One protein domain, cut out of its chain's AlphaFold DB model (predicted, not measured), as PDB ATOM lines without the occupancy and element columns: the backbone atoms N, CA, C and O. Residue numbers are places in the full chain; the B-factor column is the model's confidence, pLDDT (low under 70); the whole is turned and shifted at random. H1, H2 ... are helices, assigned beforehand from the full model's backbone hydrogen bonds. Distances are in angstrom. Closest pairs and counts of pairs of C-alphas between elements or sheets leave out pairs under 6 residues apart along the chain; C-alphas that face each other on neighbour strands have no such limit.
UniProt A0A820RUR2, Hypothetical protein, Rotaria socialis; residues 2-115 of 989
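AT A GLANCE: This is residues 2 to 115 of the 989 residues of the protein "Hypothetical protein" of Rotaria socialis (UniProt A0A820RUR2). Helices H2 to H5 make an up-and-down bundle, each running against the one before, with H1 packed on H2 and H3. The 114 printed residues include five named helices, class all helix. It is only just loose, close to compact, radius of gyration of the C-alphas 16.1 A, spanning 54 by 33 by 22 A.

HOW THE PARTS SIT: Find H1, residues 2 to 9; H2, residues 17 to 40, touches H4, residues 82 to 95, closest at C-alphas Ala 26 and Ala 88, 4.4 A. H3, residues 58 to 75, and H4 form a hairpin. H5, residues 97 to 112, touches H4 only at the corner. Every O i to N i+4 pair is within hydrogen-bond range in H2 and H4, 12 of 14 in H3, 10 of 12 in H5, 1 of 4 in H1, beside 3 of 5 to N i+3.

IN THESE COORDINATES: Find C-alpha 2 at (-54.278, -113.506, 12.196) and C-alpha 112 at (-42.047, -139.845, 20.054). H2 spans 34.8 A.

THE WHOLE: Link H2 to H3 is long; confidence is low at residues 41 to 45 and 115.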
ATOM      1  N   PHE A   2     -54.334-112.079  11.856       91.88
ATOM      2  CA  PHE A   2     -54.278-113.506  12.196       91.88
ATOM      3  C   PHE A   2     -55.227-113.928  13.329       91.88
ATOM      4  O   PHE A   2     -55.961-114.897  13.174       91.88
ATOM      5  N   THR A   3     -55.348-113.126  14.391       92.06
ATOM      6  CA  THR A   3     -56.304-113.379  15.484       92.06
ATOM      7  C   THR A   3     -57.752-113.508  15.005       92.06
ATOM      8  O   THR A   3     -58.491-114.348  15.507       92.06
ATOM      9  N   ALA A   4     -58.162-112.713  14.011       91.56
ATOM     10  CA  ALA A   4     -59.526-112.727  13.482       91.56
ATOM     11  C   ALA A   4     -59.825-113.977  12.639       91.56
ATOM     12  O   ALA A   4     -60.979-114.380  12.539       91.56
ATOM     13  N   ILE A   5     -58.795-114.597  12.052       90.81
ATOM     14  CA  ILE A   5     -58.921-115.786  11.196       90.81
ATOM     15  C   ILE A   5     -58.422-117.072  11.876       90.81
ATOM     16  O   ILE A   5     -58.376-118.126  11.249       90.81
ATOM     17  N   LYS A   6     -58.095-117.013  13.173       89.50
ATOM     18  CA  LYS A   6     -57.531-118.125  13.953       89.50
ATOM     19  C   LYS A   6     -58.346-119.412  13.847       89.50
ATOM     20  O   LYS A   6     -57.784-120.483  13.638       89.50
ATOM     21  N   SER A   7     -59.671-119.308  13.960       91.00
ATOM     22  CA  SER A   7     -60.579-120.457  13.903       91.00
ATOM     23  C   SER A   7     -60.446-121.252  12.601       91.00
ATOM     24  O   SER A   7     -60.635-122.462  12.615       91.00
ATOM     25  N   PHE A   8     -60.090-120.597  11.493       90.25
ATOM     26  CA  PHE A   8     -59.990-121.219  10.173       90.25
ATOM     27  C   PHE A   8     -58.669-121.967   9.947       90.25
ATOM     28  O   PHE A   8     -58.580-122.753   9.011       90.25
ATOM     29  N   TYR A   9     -57.658-121.764  10.800       88.94
ATOM     30  CA  TYR A   9     -56.398-122.504  10.712       88.94
ATOM     31  C   TYR A   9     -56.453-123.879  11.385       88.94
ATOM     32  O   TYR A   9     -55.628-124.725  11.058       88.94
ATOM     33  N   TYR A  10     -57.401-124.121  12.301       89.62
ATOM     34  CA  TYR A  10     -57.474-125.388  13.033       89.62
ATOM     35  C   TYR A  10     -57.707-126.586  12.097       89.62
ATOM     36  O   TYR A  10     -58.654-126.545  11.308       89.62
ATOM     37  N   PRO A  11     -56.964-127.702  12.256       85.12
ATOM     38  CA  PRO A  11     -57.096-128.891  11.404       85.12
ATOM     39  C   PRO A  11     -58.500-129.507  11.355       85.12
ATOM     40  O   PRO A  11     -58.831-130.228  10.416       85.12
ATOM     41  N   SER A  12     -59.326-129.248  12.373       86.62
ATOM     42  CA  SER A  12     -60.718-129.700  12.452       86.62
ATOM     43  C   SER A  12     -61.676-128.888  11.571       86.62
ATOM     44  O   SER A  12     -62.750-129.382  11.243       86.62
ATOM     45  N   ASN A  13     -61.299-127.670  11.179       86.81
ATOM     46  CA  ASN A  13     -62.130-126.747  10.409       86.81
ATOM     47  C   ASN A  13     -61.689-126.733   8.941       86.81
ATOM     48  O   ASN A  13     -61.115-125.763   8.456       86.81
ATOM     49  N   THR A  14     -61.953-127.833   8.237       82.81
ATOM     50  CA  THR A  14     -61.599-127.996   6.820       82.81
ATOM     51  C   THR A  14     -62.658-127.398   5.893       82.81
ATOM     52  O   THR A  14     -63.847-127.668   6.064       82.81
ATOM     53  N   GLY A  15     -62.232-126.656   4.871       85.88
ATOM     54  CA  GLY A  15     -63.097-126.126   3.814       85.88
ATOM     55  C   GLY A  15     -62.289-125.468   2.695       85.88
ATOM     56  O   GLY A  15     -61.074-125.326   2.820       85.88
ATOM     57  N   ASP A  16     -62.960-125.034   1.624       85.81
ATOM     58  CA  ASP A  16     -62.305-124.462   0.431       85.81
ATOM     59  C   ASP A  16     -61.421-123.243   0.757       85.81
ATOM     60  O   ASP A  16     -60.399-123.022   0.114       85.81
ATOM     61  N   PHE A  17     -61.762-122.495   1.813       88.44
ATOM     62  CA  PHE A  17     -60.981-121.350   2.290       88.44
ATOM     63  C   PHE A  17     -59.563-121.729   2.744       88.44
ATOM     64  O   PHE A  17     -58.678-120.880   2.719       88.44
ATOM     65  N   GLN A  18     -59.336-122.973   3.182       87.69
ATOM     66  CA  GLN A  18     -58.093-123.393   3.830       87.69
ATOM     67  C   GLN A  18     -56.884-123.306   2.890       87.69
ATOM     68  O   GLN A  18     -55.787-122.988   3.347       87.69
ATOM     69  N   HIS A  19     -57.101-123.515   1.588       88.81
ATOM     70  CA  HIS A  19     -56.095-123.271   0.557       88.81
ATOM     71  C   HIS A  19     -55.583-121.827   0.630       88.81
ATOM     72  O   HIS A  19     -54.394-121.592   0.830       88.81
ATOM     73  N   ASP A  20     -56.499-120.860   0.566       91.88
ATOM     74  CA  ASP A  20     -56.158-119.445   0.427       91.88
ATOM     75  C   ASP A  20     -55.481-118.882   1.686       91.88
ATOM     76  O   ASP A  20     -54.518-118.122   1.583       91.88
ATOM     77  N   ILE A  21     -55.930-119.266   2.890       92.94
ATOM     78  CA  ILE A  21     -55.313-118.787   4.145       92.94
ATOM     79  C   ILE A  21     -53.944-119.409   4.432       92.94
ATOM     80  O   ILE A  21     -53.083-118.724   4.996       92.94
ATOM     81  N   VAL A  22     -53.714-120.676   4.075       91.88
ATOM     82  CA  VAL A  22     -52.393-121.307   4.243       91.88
ATOM     83  C   VAL A  22     -51.431-120.816   3.158       91.88
ATOM     84  O   VAL A  22     -50.288-120.483   3.474       91.88
ATOM     85  N   GLN A  23     -51.900-120.655   1.917       93.31
ATOM     86  CA  GLN A  23     -51.118-120.040   0.844       93.31
ATOM     87  C   GLN A  23     -50.727-118.599   1.198       93.31
ATOM     88  O   GLN A  23     -49.556-118.241   1.084       93.31
ATOM     89  N   PHE A  24     -51.660-117.787   1.711       94.44
ATOM     90  CA  PHE A  24     -51.365-116.430   2.183       94.44
ATOM     91  C   PHE A  24     -50.265-116.417   3.252       94.44
ATOM     92  O   PHE A  24     -49.349-115.599   3.190       94.44
ATOM     93  N   LEU A  25     -50.316-117.341   4.217       94.38
ATOM     94  CA  LEU A  25     -49.301-117.475   5.266       94.38
ATOM     95  C   LEU A  25     -47.919-117.826   4.679       94.38
ATOM     96  O   LEU A  25     -46.902-117.235   5.059       94.38
ATOM     97  N   ALA A  26     -47.873-118.740   3.708       94.38
ATOM     98  CA  ALA A  26     -46.648-119.128   3.014       94.38
ATOM     99  C   ALA A  26     -46.063-117.993   2.153       94.38
ATOM    100  O   ALA A  26     -44.854-117.757   2.186       94.38
ATOM    101  N   GLU A  27     -46.897-117.261   1.414       96.69
ATOM    102  CA  GLU A  27     -46.479-116.143   0.557       96.69
ATOM    103  C   GLU A  27     -46.076-114.900   1.359       96.69
ATOM    104  O   GLU A  27     -45.123-114.206   0.989       96.69
ATOM    105  N   LEU A  28     -46.751-114.623   2.480       96.75
ATOM    106  CA  LEU A  28     -46.411-113.509   3.363       96.75
ATOM    107  C   LEU A  28     -45.034-113.718   3.997       96.75
ATOM    108  O   LEU A  28     -44.184-112.830   3.942       96.75
ATOM    109  N   THR A  29     -44.802-114.902   4.568       95.75
ATOM    110  CA  THR A  29     -43.503-115.258   5.158       95.75
ATOM    111  C   THR A  29     -42.398-115.285   4.103       95.75
ATOM    112  O   THR A  29     -41.290-114.819   4.366       95.75
ATOM    113  N   GLU A  30     -42.707-115.748   2.884       94.50
ATOM    114  CA  GLU A  30     -41.788-115.715   1.745       94.50
ATOM    115  C   GLU A  30     -41.400-114.287   1.343       94.50
ATOM    116  O   GLU A  30     -40.220-113.974   1.174       94.50
ATOM    117  N   SER A  31     -42.386-113.405   1.217       95.00
ATOM    118  CA  SER A  31     -42.157-112.008   0.850       95.00
ATOM    119  C   SER A  31     -41.375-111.268   1.938       95.00
ATOM    120  O   SER A  31     -40.517-110.439   1.634       95.00
ATOM    121  N   PHE A  32     -41.632-111.591   3.210       95.19
ATOM    122  CA  PHE A  32     -40.932-111.001   4.345       95.19
ATOM    123  C   PHE A  32     -39.452-111.402   4.371       95.19
ATOM    124  O   PHE A  32     -38.589-110.529   4.454       95.19
ATOM    125  N   ILE A  33     -39.127-112.694   4.220       92.62
ATOM    126  CA  ILE A  33     -37.723-113.139   4.183       92.62
ATOM    127  C   ILE A  33     -36.977-112.596   2.958       92.62
ATOM    128  O   ILE A  33     -35.814-112.205   3.074       92.62
ATOM    129  N   ASP A  34     -37.637-112.509   1.800       90.12
ATOM    130  CA  ASP A  34     -37.034-111.926   0.601       90.12
ATOM    131  C   ASP A  34     -36.759-110.420   0.805       90.12
ATOM    132  O   ASP A  34     -35.707-109.932   0.386       90.12
ATOM    133  N   ARG A  35     -37.628-109.691   1.526       90.75
ATOM    134  CA  ARG A  35     -37.382-108.295   1.932       90.75
ATOM    135  C   ARG A  35     -36.192-108.175   2.884       90.75
ATOM    136  O   ARG A  35     -35.305-107.364   2.617       90.75
ATOM    137  N   VAL A  36     -36.130-108.996   3.934       90.75
ATOM    138  CA  VAL A  36     -34.995-109.020   4.879       90.75
ATOM    139  C   VAL A  36     -33.684-109.280   4.132       90.75
ATOM    140  O   VAL A  36     -32.703-108.565   4.325       90.75
ATOM    141  N   HIS A  37     -33.672-110.243   3.207       86.94
ATOM    142  CA  HIS A  37     -32.512-110.544   2.369       86.94
ATOM    143  C   HIS A  37     -32.096-109.376   1.454       86.94
ATOM    144  O   HIS A  37     -30.907-109.139   1.232       86.94
ATOM    145  N   LEU A  38     -33.058-108.657   0.868       85.50
ATOM    146  CA  LEU A  38     -32.776-107.503   0.010       85.50
ATOM    147  C   LEU A  38     -32.202-106.324   0.804       85.50
ATOM    148  O   LEU A  38     -31.274-105.664   0.329       85.50
ATOM    149  N   GLU A  39     -32.734-106.067   2.000       87.06
ATOM    150  CA  GLU A  39     -32.306-104.972   2.873       87.06
ATOM    151  C   GLU A  39     -30.957-105.246   3.558       87.06
ATOM    152  O   GLU A  39     -30.201-104.299   3.793       87.06
ATOM    153  N   SER A  40     -30.615-106.520   3.801       78.00
ATOM    154  CA  SER A  40     -29.356-106.938   4.437       78.00
ATOM    155  C   SER A  40     -28.143-106.963   3.497       78.00
ATOM    156  O   SER A  40     -27.001-106.934   3.957       78.00
ATOM    157  N   LYS A  41     -28.340-106.980   2.169       68.25
ATOM    158  CA  LYS A  41     -27.221-106.990   1.212       68.25
ATOM    159  C   LYS A  41     -26.429-105.685   1.215       68.25
ATOM    160  O   LYS A  41     -26.953-104.625   0.860       68.25
ATOM    161  N   ALA A  42     -25.125-105.801   1.456       57.75
ATOM    162  CA  ALA A  42     -24.171-104.698   1.371       57.75
ATOM    163  C   ALA A  42     -23.919-104.213  -0.077       57.75
ATOM    164  O   ALA A  42     -23.756-103.014  -0.300       57.75
ATOM    165  N   ASP A  43     -23.982-105.095  -1.082       58.53
ATOM    166  CA  ASP A  43     -23.447-104.791  -2.418       58.53
ATOM    167  C   ASP A  43     -24.363-104.000  -3.371       58.53
ATOM    168  O   ASP A  43     -25.592-103.927  -3.219       58.53
ATOM    169  N   ARG A  44     -23.702-103.382  -4.363       56.00
ATOM    170  CA  ARG A  44     -24.211-102.509  -5.436       56.00
ATOM    171  C   ARG A  44     -25.112-103.269  -6.415       56.00
ATOM    172  O   ARG A  44     -24.676-103.710  -7.474       56.00
ATOM    173  N   ILE A  45     -26.388-103.400  -6.078       63.81
ATOM    174  CA  ILE A  45     -27.430-103.829  -7.019       63.81
ATOM    175  C   ILE A  45     -28.059-102.558  -7.605       63.81
ATOM    176  O   ILE A  45     -28.273-101.605  -6.863       63.81
ATOM    177  N   TRP A  46     -28.395-102.529  -8.903       77.25
ATOM    178  CA  TRP A  46     -29.124-101.393  -9.504       77.25
ATOM    179  C   TRP A  46     -30.498-101.152  -8.856       77.25
ATOM    180  O   TRP A  46     -31.148-100.143  -9.117       77.25
ATOM    181  N   GLN A  47     -31.002-102.145  -8.116       70.75
ATOM    182  CA  GLN A  47     -32.351-102.165  -7.567       70.75
ATOM    183  C   GLN A  47     -32.483-101.138  -6.441       70.75
ATOM    184  O   GLN A  47     -31.583-100.983  -5.615       70.75
ATOM    185  N   PHE A  48     -33.627-100.451  -6.413       74.81
ATOM    186  CA  PHE A  48     -33.965 -99.499  -5.362       74.81
ATOM    187  C   PHE A  48     -33.901-100.179  -3.989       74.81
ATOM    188  O   PHE A  48     -34.559-101.195  -3.770       74.81
ATOM    189  N   LYS A  49     -33.125 -99.606  -3.063       74.94
ATOM    190  CA  LYS A  49     -33.128 -99.997  -1.650       74.94
ATOM    191  C   LYS A  49     -33.965 -98.986  -0.862       74.94
ATOM    192  O   LYS A  49     -33.784 -97.786  -1.081       74.94
ATOM    193  N   PRO A  50     -34.836 -99.432   0.061       81.50
ATOM    194  CA  PRO A  50     -35.584 -98.512   0.902       81.50
ATOM    195  C   PRO A  50     -34.636 -97.644   1.740       81.50
ATOM    196  O   PRO A  50     -33.538 -98.072   2.138       81.50
ATOM    197  N   LEU A  51     -35.079 -96.409   1.996       85.75
ATOM    198  CA  LEU A  51     -34.436 -95.488   2.935       85.75
ATOM    199  C   LEU A  51     -34.263 -96.178   4.291       85.75
ATOM    200  O   LEU A  51     -35.105 -96.982   4.689       85.75
ATOM    201  N   GLN A  52     -33.191 -95.851   5.013       84.44
ATOM    202  CA  GLN A  52     -32.839 -96.533   6.265       84.44
ATOM    203  C   GLN A  52     -33.965 -96.493   7.310       84.44
ATOM    204  O   GLN A  52     -34.169 -97.480   8.002       84.44
ATOM    205  N   SER A  53     -34.745 -95.407   7.364       90.69
ATOM    206  CA  SER A  53     -35.901 -95.258   8.260       90.69
ATOM    207  C   SER A  53     -37.084 -96.185   7.949       90.69
ATOM    208  O   SER A  53     -37.996 -96.279   8.757       90.69
ATOM    209  N   TYR A  54     -37.102 -96.829   6.779       89.44
ATOM    210  CA  TYR A  54     -38.149 -97.763   6.346       89.44
ATOM    211  C   TYR A  54     -37.642 -99.209   6.256       89.44
ATOM    212  O   TYR A  54     -38.355-100.077   5.746       89.44
ATOM    213  N   ARG A  55     -36.405 -99.468   6.694       90.56
ATOM    214  CA  ARG A  55     -35.862-100.825   6.770       90.56
ATOM    215  C   ARG A  55     -36.404-101.539   7.996       90.56
ATOM    216  O   ARG A  55     -36.666-100.904   9.011       90.56
ATOM    217  N   LEU A  56     -36.552-102.850   7.874       92.94
ATOM    218  CA  LEU A  56     -36.920-103.718   8.978       92.94
ATOM    219  C   LEU A  56     -35.804-103.698  10.021       92.94
ATOM    220  O   LEU A  56     -34.636-103.940   9.709       92.94
ATOM    221  N   THR A  57     -36.172-103.393  11.257       93.06
ATOM    222  CA  THR A  57     -35.293-103.546  12.411       93.06
ATOM    223  C   THR A  57     -35.318-104.992  12.902       93.06
ATOM    224  O   THR A  57     -36.224-105.762  12.581       93.06
ATOM    225  N   GLU A  58     -34.345-105.369  13.733       92.19
ATOM    226  CA  GLU A  58     -34.369-106.682  14.383       92.19
ATOM    227  C   GLU A  58     -35.641-106.874  15.231       92.19
ATOM    228  O   GLU A  58     -36.180-107.978  15.284       92.19
ATOM    229  N   GLN A  59     -36.181-105.813  15.840       94.25
ATOM    230  CA  GLN A  59     -37.431-105.919  16.591       94.25
ATOM    231  C   GLN A  59     -38.625-106.200  15.669       94.25
ATOM    232  O   GLN A  59     -39.421-107.083  15.974       94.25
ATOM    233  N   ASP A  60     -38.708-105.538  14.508       95.62
ATOM    234  CA  ASP A  60     -39.794-105.766  13.540       95.62
ATOM    235  C   ASP A  60     -39.823-107.219  13.040       95.62
ATOM    236  O   ASP A  60     -40.889-107.799  12.833       95.62
ATOM    237  N   ILE A  61     -38.644-107.825  12.849       95.25
ATOM    238  CA  ILE A  61     -38.517-109.234  12.456       95.25
ATOM    239  C   ILE A  61     -39.023-110.146  13.580       95.25
ATOM    240  O   ILE A  61     -39.773-111.084  13.313       95.25
ATOM    241  N   THR A  62     -38.646-109.863  14.830       96.00
ATOM    242  CA  THR A  62     -39.097-110.626  16.002       96.00
ATOM    243  C   THR A  62     -40.613-110.537  16.181       96.00
ATOM    244  O   THR A  62     -41.276-111.561  16.341       96.00
ATOM    245  N   ASP A  63     -41.182-109.337  16.082       96.19
ATOM    246  CA  ASP A  63     -42.623-109.110  16.222       96.19
ATOM    247  C   ASP A  63     -43.417-109.808  15.108       96.19
ATOM    248  O   ASP A  63     -44.482-110.379  15.361       96.19
ATOM    249  N   PHE A  64     -42.879-109.832  13.883       96.88
ATOM    250  CA  PHE A  64     -43.467-110.586  12.777       96.88
ATOM    251  C   PHE A  64     -43.484-112.095  13.049       96.88
ATOM    252  O   PHE A  64     -44.509-112.739  12.822       96.88
ATOM    253  N   VAL A  65     -42.386-112.669  13.550       96.31
ATOM    254  CA  VAL A  65     -42.345-114.102  13.874       96.31
ATOM    255  C   VAL A  65     -43.354-114.425  14.976       96.31
ATOM    256  O   VAL A  65     -44.213-115.277  14.758       96.31
ATOM    257  N   ASN A  66     -43.350-113.673  16.079       95.19
ATOM    258  CA  ASN A  66     -44.289-113.855  17.193       95.19
ATOM    259  C   ASN A  66     -45.761-113.782  16.754       95.19
ATOM    260  O   ASN A  66     -46.615-114.494  17.280       95.19
ATOM    261  N   CYS A  67     -46.091-112.921  15.783       94.50
ATOM    262  CA  CYS A  67     -47.471-112.779  15.320       94.50
ATOM    263  C   CYS A  67     -47.939-113.920  14.400       94.50
ATOM    264  O   CYS A  67     -49.146-114.129  14.282       94.50
ATOM    265  N   ALA A  68     -47.017-114.627  13.739       94.56
ATOM    266  CA  ALA A  68     -47.316-115.666  12.753       94.56
ATOM    267  C   ALA A  68     -47.108-117.091  13.292       94.56
ATOM    268  O   ALA A  68     -47.761-118.019  12.813       94.56
ATOM    269  N   GLU A  69     -46.230-117.258  14.282       93.44
ATOM    270  CA  GLU A  69     -45.780-118.542  14.822       93.44
ATOM    271  C   GLU A  69     -46.940-119.477  15.177       93.44
ATOM    272  O   GLU A  69     -47.056-120.552  14.588       93.44
ATOM    273  N   GLU A  70     -47.851-119.045  16.057       92.81
ATOM    274  CA  GLU A  70     -48.989-119.861  16.505       92.81
ATOM    275  C   GLU A  70     -49.790-120.438  15.322       92.81
ATOM    276  O   GLU A  70     -50.162-121.609  15.309       92.81
ATOM    277  N   TYR A  71     -50.028-119.630  14.290       92.75
ATOM    278  CA  TYR A  71     -50.848-120.008  13.139       92.75
ATOM    279  C   TYR A  71     -50.126-120.987  12.219       92.75
ATOM    280  O   TYR A  71     -50.757-121.895  11.674       92.75
ATOM    281  N   VAL A  72     -48.806-120.844  12.079       93.12
ATOM    282  CA  VAL A  72     -47.981-121.832  11.385       93.12
ATOM    283  C   VAL A  72     -48.027-123.165  12.132       93.12
ATOM    284  O   VAL A  72     -48.333-124.179  11.509       93.12
ATOM    285  N   PHE A  73     -47.820-123.170  13.454       91.50
ATOM    286  CA  PHE A  73     -47.847-124.386  14.280       91.50
ATOM    287  C   PHE A  73     -49.212-125.083  14.310       91.50
ATOM    288  O   PHE A  73     -49.282-126.305  14.399       91.50
ATOM    289  N   ILE A  74     -50.315-124.345  14.195       90.88
ATOM    290  CA  ILE A  74     -51.634-124.963  14.007       90.88
ATOM    291  C   ILE A  74     -51.726-125.583  12.598       90.88
ATOM    292  O   ILE A  74     -52.212-126.704  12.437       90.88
ATOM    293  N   SER A  75     -51.226-124.874  11.582       90.62
ATOM    294  CA  SER A  75     -51.374-125.249  10.170       90.62
ATOM    295  C   SER A  75     -50.549-126.459   9.746       90.62
ATOM    296  O   SER A  75     -50.945-127.150   8.808       90.62
ATOM    297  N   ILE A  76     -49.423-126.745  10.409       89.31
ATOM    298  CA  ILE A  76     -48.580-127.903  10.061       89.31
ATOM    299  C   ILE A  76     -49.307-129.247  10.251       89.31
ATOM    300  O   ILE A  76     -48.937-130.229   9.618       89.31
ATOM    301  N   PHE A  77     -50.373-129.285  11.060       87.94
ATOM    302  CA  PHE A  77     -51.201-130.479  11.291       87.94
ATOM    303  C   PHE A  77     -52.440-130.556  10.389       87.94
ATOM    304  O   PHE A  77     -53.295-131.426  10.575       87.94
ATOM    305  N   ASN A  78     -52.566-129.656   9.413       85.69
ATOM    306  CA  ASN A  78     -53.651-129.698   8.439       85.69
ATOM    307  C   ASN A  78     -53.575-130.963   7.579       85.69
ATOM    308  O   ASN A  78     -52.508-131.527   7.392       85.69
ATOM    309  N   LYS A  79     -54.701-131.419   7.024       81.38
ATOM    310  CA  LYS A  79     -54.732-132.661   6.226       81.38
ATOM    311  C   LYS A  79     -54.281-132.479   4.772       81.38
ATOM    312  O   LYS A  79     -53.787-133.429   4.182       81.38
ATOM    313  N   THR A  80     -54.463-131.286   4.202       80.50
ATOM    314  CA  THR A  80     -54.340-131.065   2.744       80.50
ATOM    315  C   THR A  80     -53.196-130.123   2.357       80.50
ATOM    316  O   THR A  80     -52.556-130.343   1.339       80.50
ATOM    317  N   TYR A  81     -52.896-129.104   3.172       84.00
ATOM    318  CA  TYR A  81     -51.954-128.018   2.828       84.00
ATOM    319  C   TYR A  81     -50.700-128.006   3.720       84.00
ATOM    320  O   TYR A  81     -50.218-126.954   4.136       84.00
ATOM    321  N   GLN A  82     -50.185-129.192   4.062       83.25
ATOM    322  CA  GLN A  82     -49.017-129.333   4.944       83.25
ATOM    323  C   GLN A  82     -47.740-128.749   4.330       83.25
ATOM    324  O   GLN A  82     -46.930-128.173   5.050       83.25
ATOM    325  N   GLU A  83     -47.556-128.864   3.011       85.19
ATOM    326  CA  GLU A  83     -46.346-128.377   2.336       85.19
ATOM    327  C   GLU A  83     -46.216-126.850   2.391       85.19
ATOM    328  O   GLU A  83     -45.133-126.328   2.672       85.19
ATOM    329  N   ASP A  84     -47.320-126.125   2.190       89.06
ATOM    330  CA  ASP A  84     -47.359-124.663   2.295       89.06
ATOM    331  C   ASP A  84     -47.135-124.201   3.739       89.06
ATOM    332  O   ASP A  84     -46.351-123.281   3.991       89.06
ATOM    333  N   ALA A  85     -47.737-124.893   4.712       91.50
ATOM    334  CA  ALA A  85     -47.489-124.636   6.127       91.50
ATOM    335  C   ALA A  85     -46.016-124.893   6.503       91.50
ATOM    336  O   ALA A  85     -45.387-124.060   7.155       91.50
ATOM    337  N   ALA A  86     -45.421-125.991   6.022       90.62
ATOM    338  CA  ALA A  86     -44.007-126.302   6.220       90.62
ATOM    339  C   ALA A  86     -43.088-125.278   5.530       90.62
ATOM    340  O   ALA A  86     -42.016-124.946   6.034       90.62
ATOM    341  N   LYS A  87     -43.488-124.727   4.379       91.06
ATOM    342  CA  LYS A  87     -42.784-123.610   3.731       91.06
ATOM    343  C   LYS A  87     -42.804-122.356   4.608       91.06
ATOM    344  O   LYS A  87     -41.739-121.774   4.813       91.06
ATOM    345  N   ALA A  88     -43.958-121.982   5.161       94.38
ATOM    346  CA  ALA A  88     -44.065-120.862   6.096       94.38
ATOM    347  C   ALA A  88     -43.194-121.076   7.346       94.38
ATOM    348  O   ALA A  88     -42.415-120.200   7.723       94.38
ATOM    349  N   PHE A  89     -43.251-122.280   7.921       95.00
ATOM    350  CA  PHE A  89     -42.435-122.697   9.060       95.00
ATOM    351  C   PHE A  89     -40.936-122.536   8.799       95.00
ATOM    352  O   PHE A  89     -40.230-121.899   9.583       95.00
ATOM    353  N   ARG A  90     -40.447-123.028   7.651       93.00
ATOM    354  CA  ARG A  90     -39.038-122.876   7.257       93.00
ATOM    355  C   ARG A  90     -38.606-121.415   7.197       93.00
ATOM    356  O   ARG A  90     -37.496-121.103   7.619       93.00
ATOM    357  N   HIS A  91     -39.453-120.522   6.683       94.06
ATOM    358  CA  HIS A  91     -39.141-119.094   6.624       94.06
ATOM    359  C   HIS A  91     -39.061-118.464   8.017       94.06
ATOM    360  O   HIS A  91     -38.106-117.735   8.276       94.06
ATOM    361  N   LEU A  92     -40.000-118.773   8.922       95.25
ATOM    362  CA  LEU A  92     -39.944-118.277  10.302       95.25
ATOM    363  C   LEU A  92     -38.676-118.760  11.020       95.25
ATOM    364  O   LEU A  92     -37.963-117.951  11.610       95.25
ATOM    365  N   ALA A  93     -38.328-120.041  10.871       93.38
ATOM    366  CA  ALA A  93     -37.110-120.607  11.448       93.38
ATOM    367  C   ALA A  93     -35.819-120.000  10.868       93.38
ATOM    368  O   ALA A  93     -34.811-119.936  11.559       93.38
ATOM    369  N   MET A  94     -35.815-119.547   9.605       91.31
ATOM    370  CA  MET A  94     -34.674-118.804   9.046       91.31
ATOM    371  C   MET A  94     -34.538-117.397   9.643       91.31
ATOM    372  O   MET A  94     -33.423-116.890   9.704       91.31
ATOM    373  N   LEU A  95     -35.647-116.757  10.032       92.56
ATOM    374  CA  LEU A  95     -35.666-115.392  10.569       92.56
ATOM    375  C   LEU A  95     -35.293-115.344  12.059       92.56
ATOM    376  O   LEU A  95     -34.490-114.500  12.462       92.56
ATOM    377  N   ARG A  96     -35.901-116.225  12.863       93.19
ATOM    378  CA  ARG A  96     -35.721-116.329  14.322       93.19
ATOM    379  C   ARG A  96     -35.706-117.799  14.758       93.19
ATOM    380  O   ARG A  96     -36.719-118.304  15.253       93.19
ATOM    381  N   PRO A  97     -34.595-118.521  14.537       93.12
ATOM    382  CA  PRO A  97     -34.480-119.914  14.962       93.12
ATOM    383  C   PRO A  97     -34.664-120.093  16.476       93.12
ATOM    384  O   PRO A  97     -35.242-121.090  16.896       93.12
ATOM    385  N   GLU A  98     -34.253-119.115  17.285       93.12
ATOM    386  CA  GLU A  98     -34.327-119.140  18.749       93.12
ATOM    387  C   GLU A  98     -35.750-119.228  19.319       93.12
ATOM    388  O   GLU A  98     -35.917-119.680  20.448       93.12
ATOM    389  N   LEU A  99     -36.767-118.831  18.546       92.56
ATOM    390  CA  LEU A  99     -38.178-118.935  18.938       92.56
ATOM    391  C   LEU A  99     -38.802-120.232  18.407       92.56
ATOM    392  O   LEU A  99     -39.418-120.994  19.145       92.56
ATOM    393  N   VAL A 100     -38.566-120.516  17.124       94.12
ATOM    394  CA  VAL A 100     -39.297-121.553  16.384       94.12
ATOM    395  C   VAL A 100     -38.719-122.957  16.598       94.12
ATOM    396  O   VAL A 100     -39.467-123.933  16.651       94.12
ATOM    397  N   VAL A 101     -37.389-123.089  16.690       93.88
ATOM    398  CA  VAL A 101     -36.718-124.400  16.771       93.88
ATOM    399  C   VAL A 101     -37.007-125.113  18.100       93.88
ATOM    400  O   VAL A 101     -37.407-126.276  18.042       93.88
ATOM    401  N   PRO A 102     -36.874-124.476  19.282       93.94
ATOM    402  CA  PRO A 102     -37.147-125.157  20.550       93.94
ATOM    403  C   PRO A 102     -38.583-125.691  20.644       93.94
ATOM    404  O   PRO A 102     -38.784-126.846  21.014       93.94
ATOM    405  N   ALA A 103     -39.571-124.902  20.205       91.94
ATOM    406  CA  ALA A 103     -40.984-125.273  20.265       91.94
ATOM    407  C   ALA A 103     -41.308-126.547  19.458       91.94
ATOM    408  O   ALA A 103     -42.011-127.435  19.947       91.94
ATOM    409  N   ILE A 104     -40.761-126.691  18.243       92.94
ATOM    410  CA  ILE A 104     -40.985-127.903  17.436       92.94
ATOM    411  C   ILE A 104     -40.213-129.117  17.976       92.94
ATOM    412  O   ILE A 104     -40.673-130.251  17.838       92.94
ATOM    413  N   VAL A 105     -39.052-128.898  18.605       92.06
ATOM    414  CA  VAL A 105     -38.232-129.961  19.200       92.06
ATOM    415  C   VAL A 105     -38.925-130.547  20.431       92.06
ATOM    416  O   VAL A 105     -39.058-131.768  20.530       92.06
ATOM    417  N   GLU A 106     -39.447-129.702  21.323       90.81
ATOM    418  CA  GLU A 106     -40.267-130.136  22.463       90.81
ATOM    419  C   GLU A 106     -41.498-130.921  22.000       90.81
ATOM    420  O   GLU A 106     -41.814-131.994  22.529       90.81
ATOM    421  N   GLN A 107     -42.160-130.430  20.949       87.94
ATOM    422  CA  GLN A 107     -43.302-131.112  20.362       87.94
ATOM    423  C   GLN A 107     -42.923-132.487  19.795       87.94
ATOM    424  O   GLN A 107     -43.641-133.461  20.046       87.94
ATOM    425  N   LEU A 108     -41.788-132.612  19.100       89.12
ATOM    426  CA  LEU A 108     -41.316-133.902  18.606       89.12
ATOM    427  C   LEU A 108     -41.066-134.876  19.762       89.12
ATOM    428  O   LEU A 108     -41.602-135.983  19.722       89.12
ATOM    429  N   PHE A 109     -40.321-134.481  20.801       89.38
ATOM    430  CA  PHE A 109     -40.038-135.362  21.943       89.38
ATOM    431  C   PHE A 109     -41.314-135.825  22.658       89.38
ATOM    432  O   PHE A 109     -41.405-136.982  23.074       89.38
ATOM    433  N   SER A 110     -42.338-134.968  22.738       86.19
ATOM    434  CA  SER A 110     -43.651-135.373  23.253       86.19
ATOM    435  C   SER A 110     -44.350-136.400  22.345       86.19
ATOM    436  O   SER A 110     -44.976-137.340  22.835       86.19
ATOM    437  N   SER A 111     -44.198-136.268  21.022       86.12
ATOM    438  CA  SER A 111     -44.828-137.146  20.028       86.12
ATOM    439  C   SER A 111     -44.143-138.507  19.882       86.12
ATOM    440  O   SER A 111     -44.829-139.492  19.634       86.12
ATOM    441  N   VAL A 112     -42.823-138.588  20.093       80.50
ATOM    442  CA  VAL A 112     -42.047-139.845  20.054       80.50
ATOM    443  C   VAL A 112     -42.601-140.860  21.055       80.50
ATOM    444  O   VAL A 112     -42.691-142.048  20.759       80.50
ATOM    445  N   ASN A 113     -43.028-140.378  22.224       72.12
ATOM    446  CA  ASN A 113     -43.589-141.203  23.292       72.12
ATOM    447  C   ASN A 113     -45.104-141.449  23.140       72.12
ATOM    448  O   ASN A 113     -45.687-142.201  23.924       72.12
ATOM    449  N   SER A 114     -45.764-140.815  22.164       77.19
ATOM    450  CA  SER A 114     -47.212-140.895  21.966       77.19
ATOM    451  C   SER A 114     -47.574-141.980  20.952       77.19
ATOM    452  O   SER A 114     -47.322-141.850  19.759       77.19
ATOM    453  N   ILE A 115     -48.234-143.041  21.419       66.31
ATOM    454  CA  ILE A 115     -48.715-144.141  20.562       66.31
ATOM    455  C   ILE A 115     -50.001-143.743  19.807       66.31
ATOM    456  O   ILE A 115     -50.293-144.267  18.737       66.31
TER     457      ILE A 115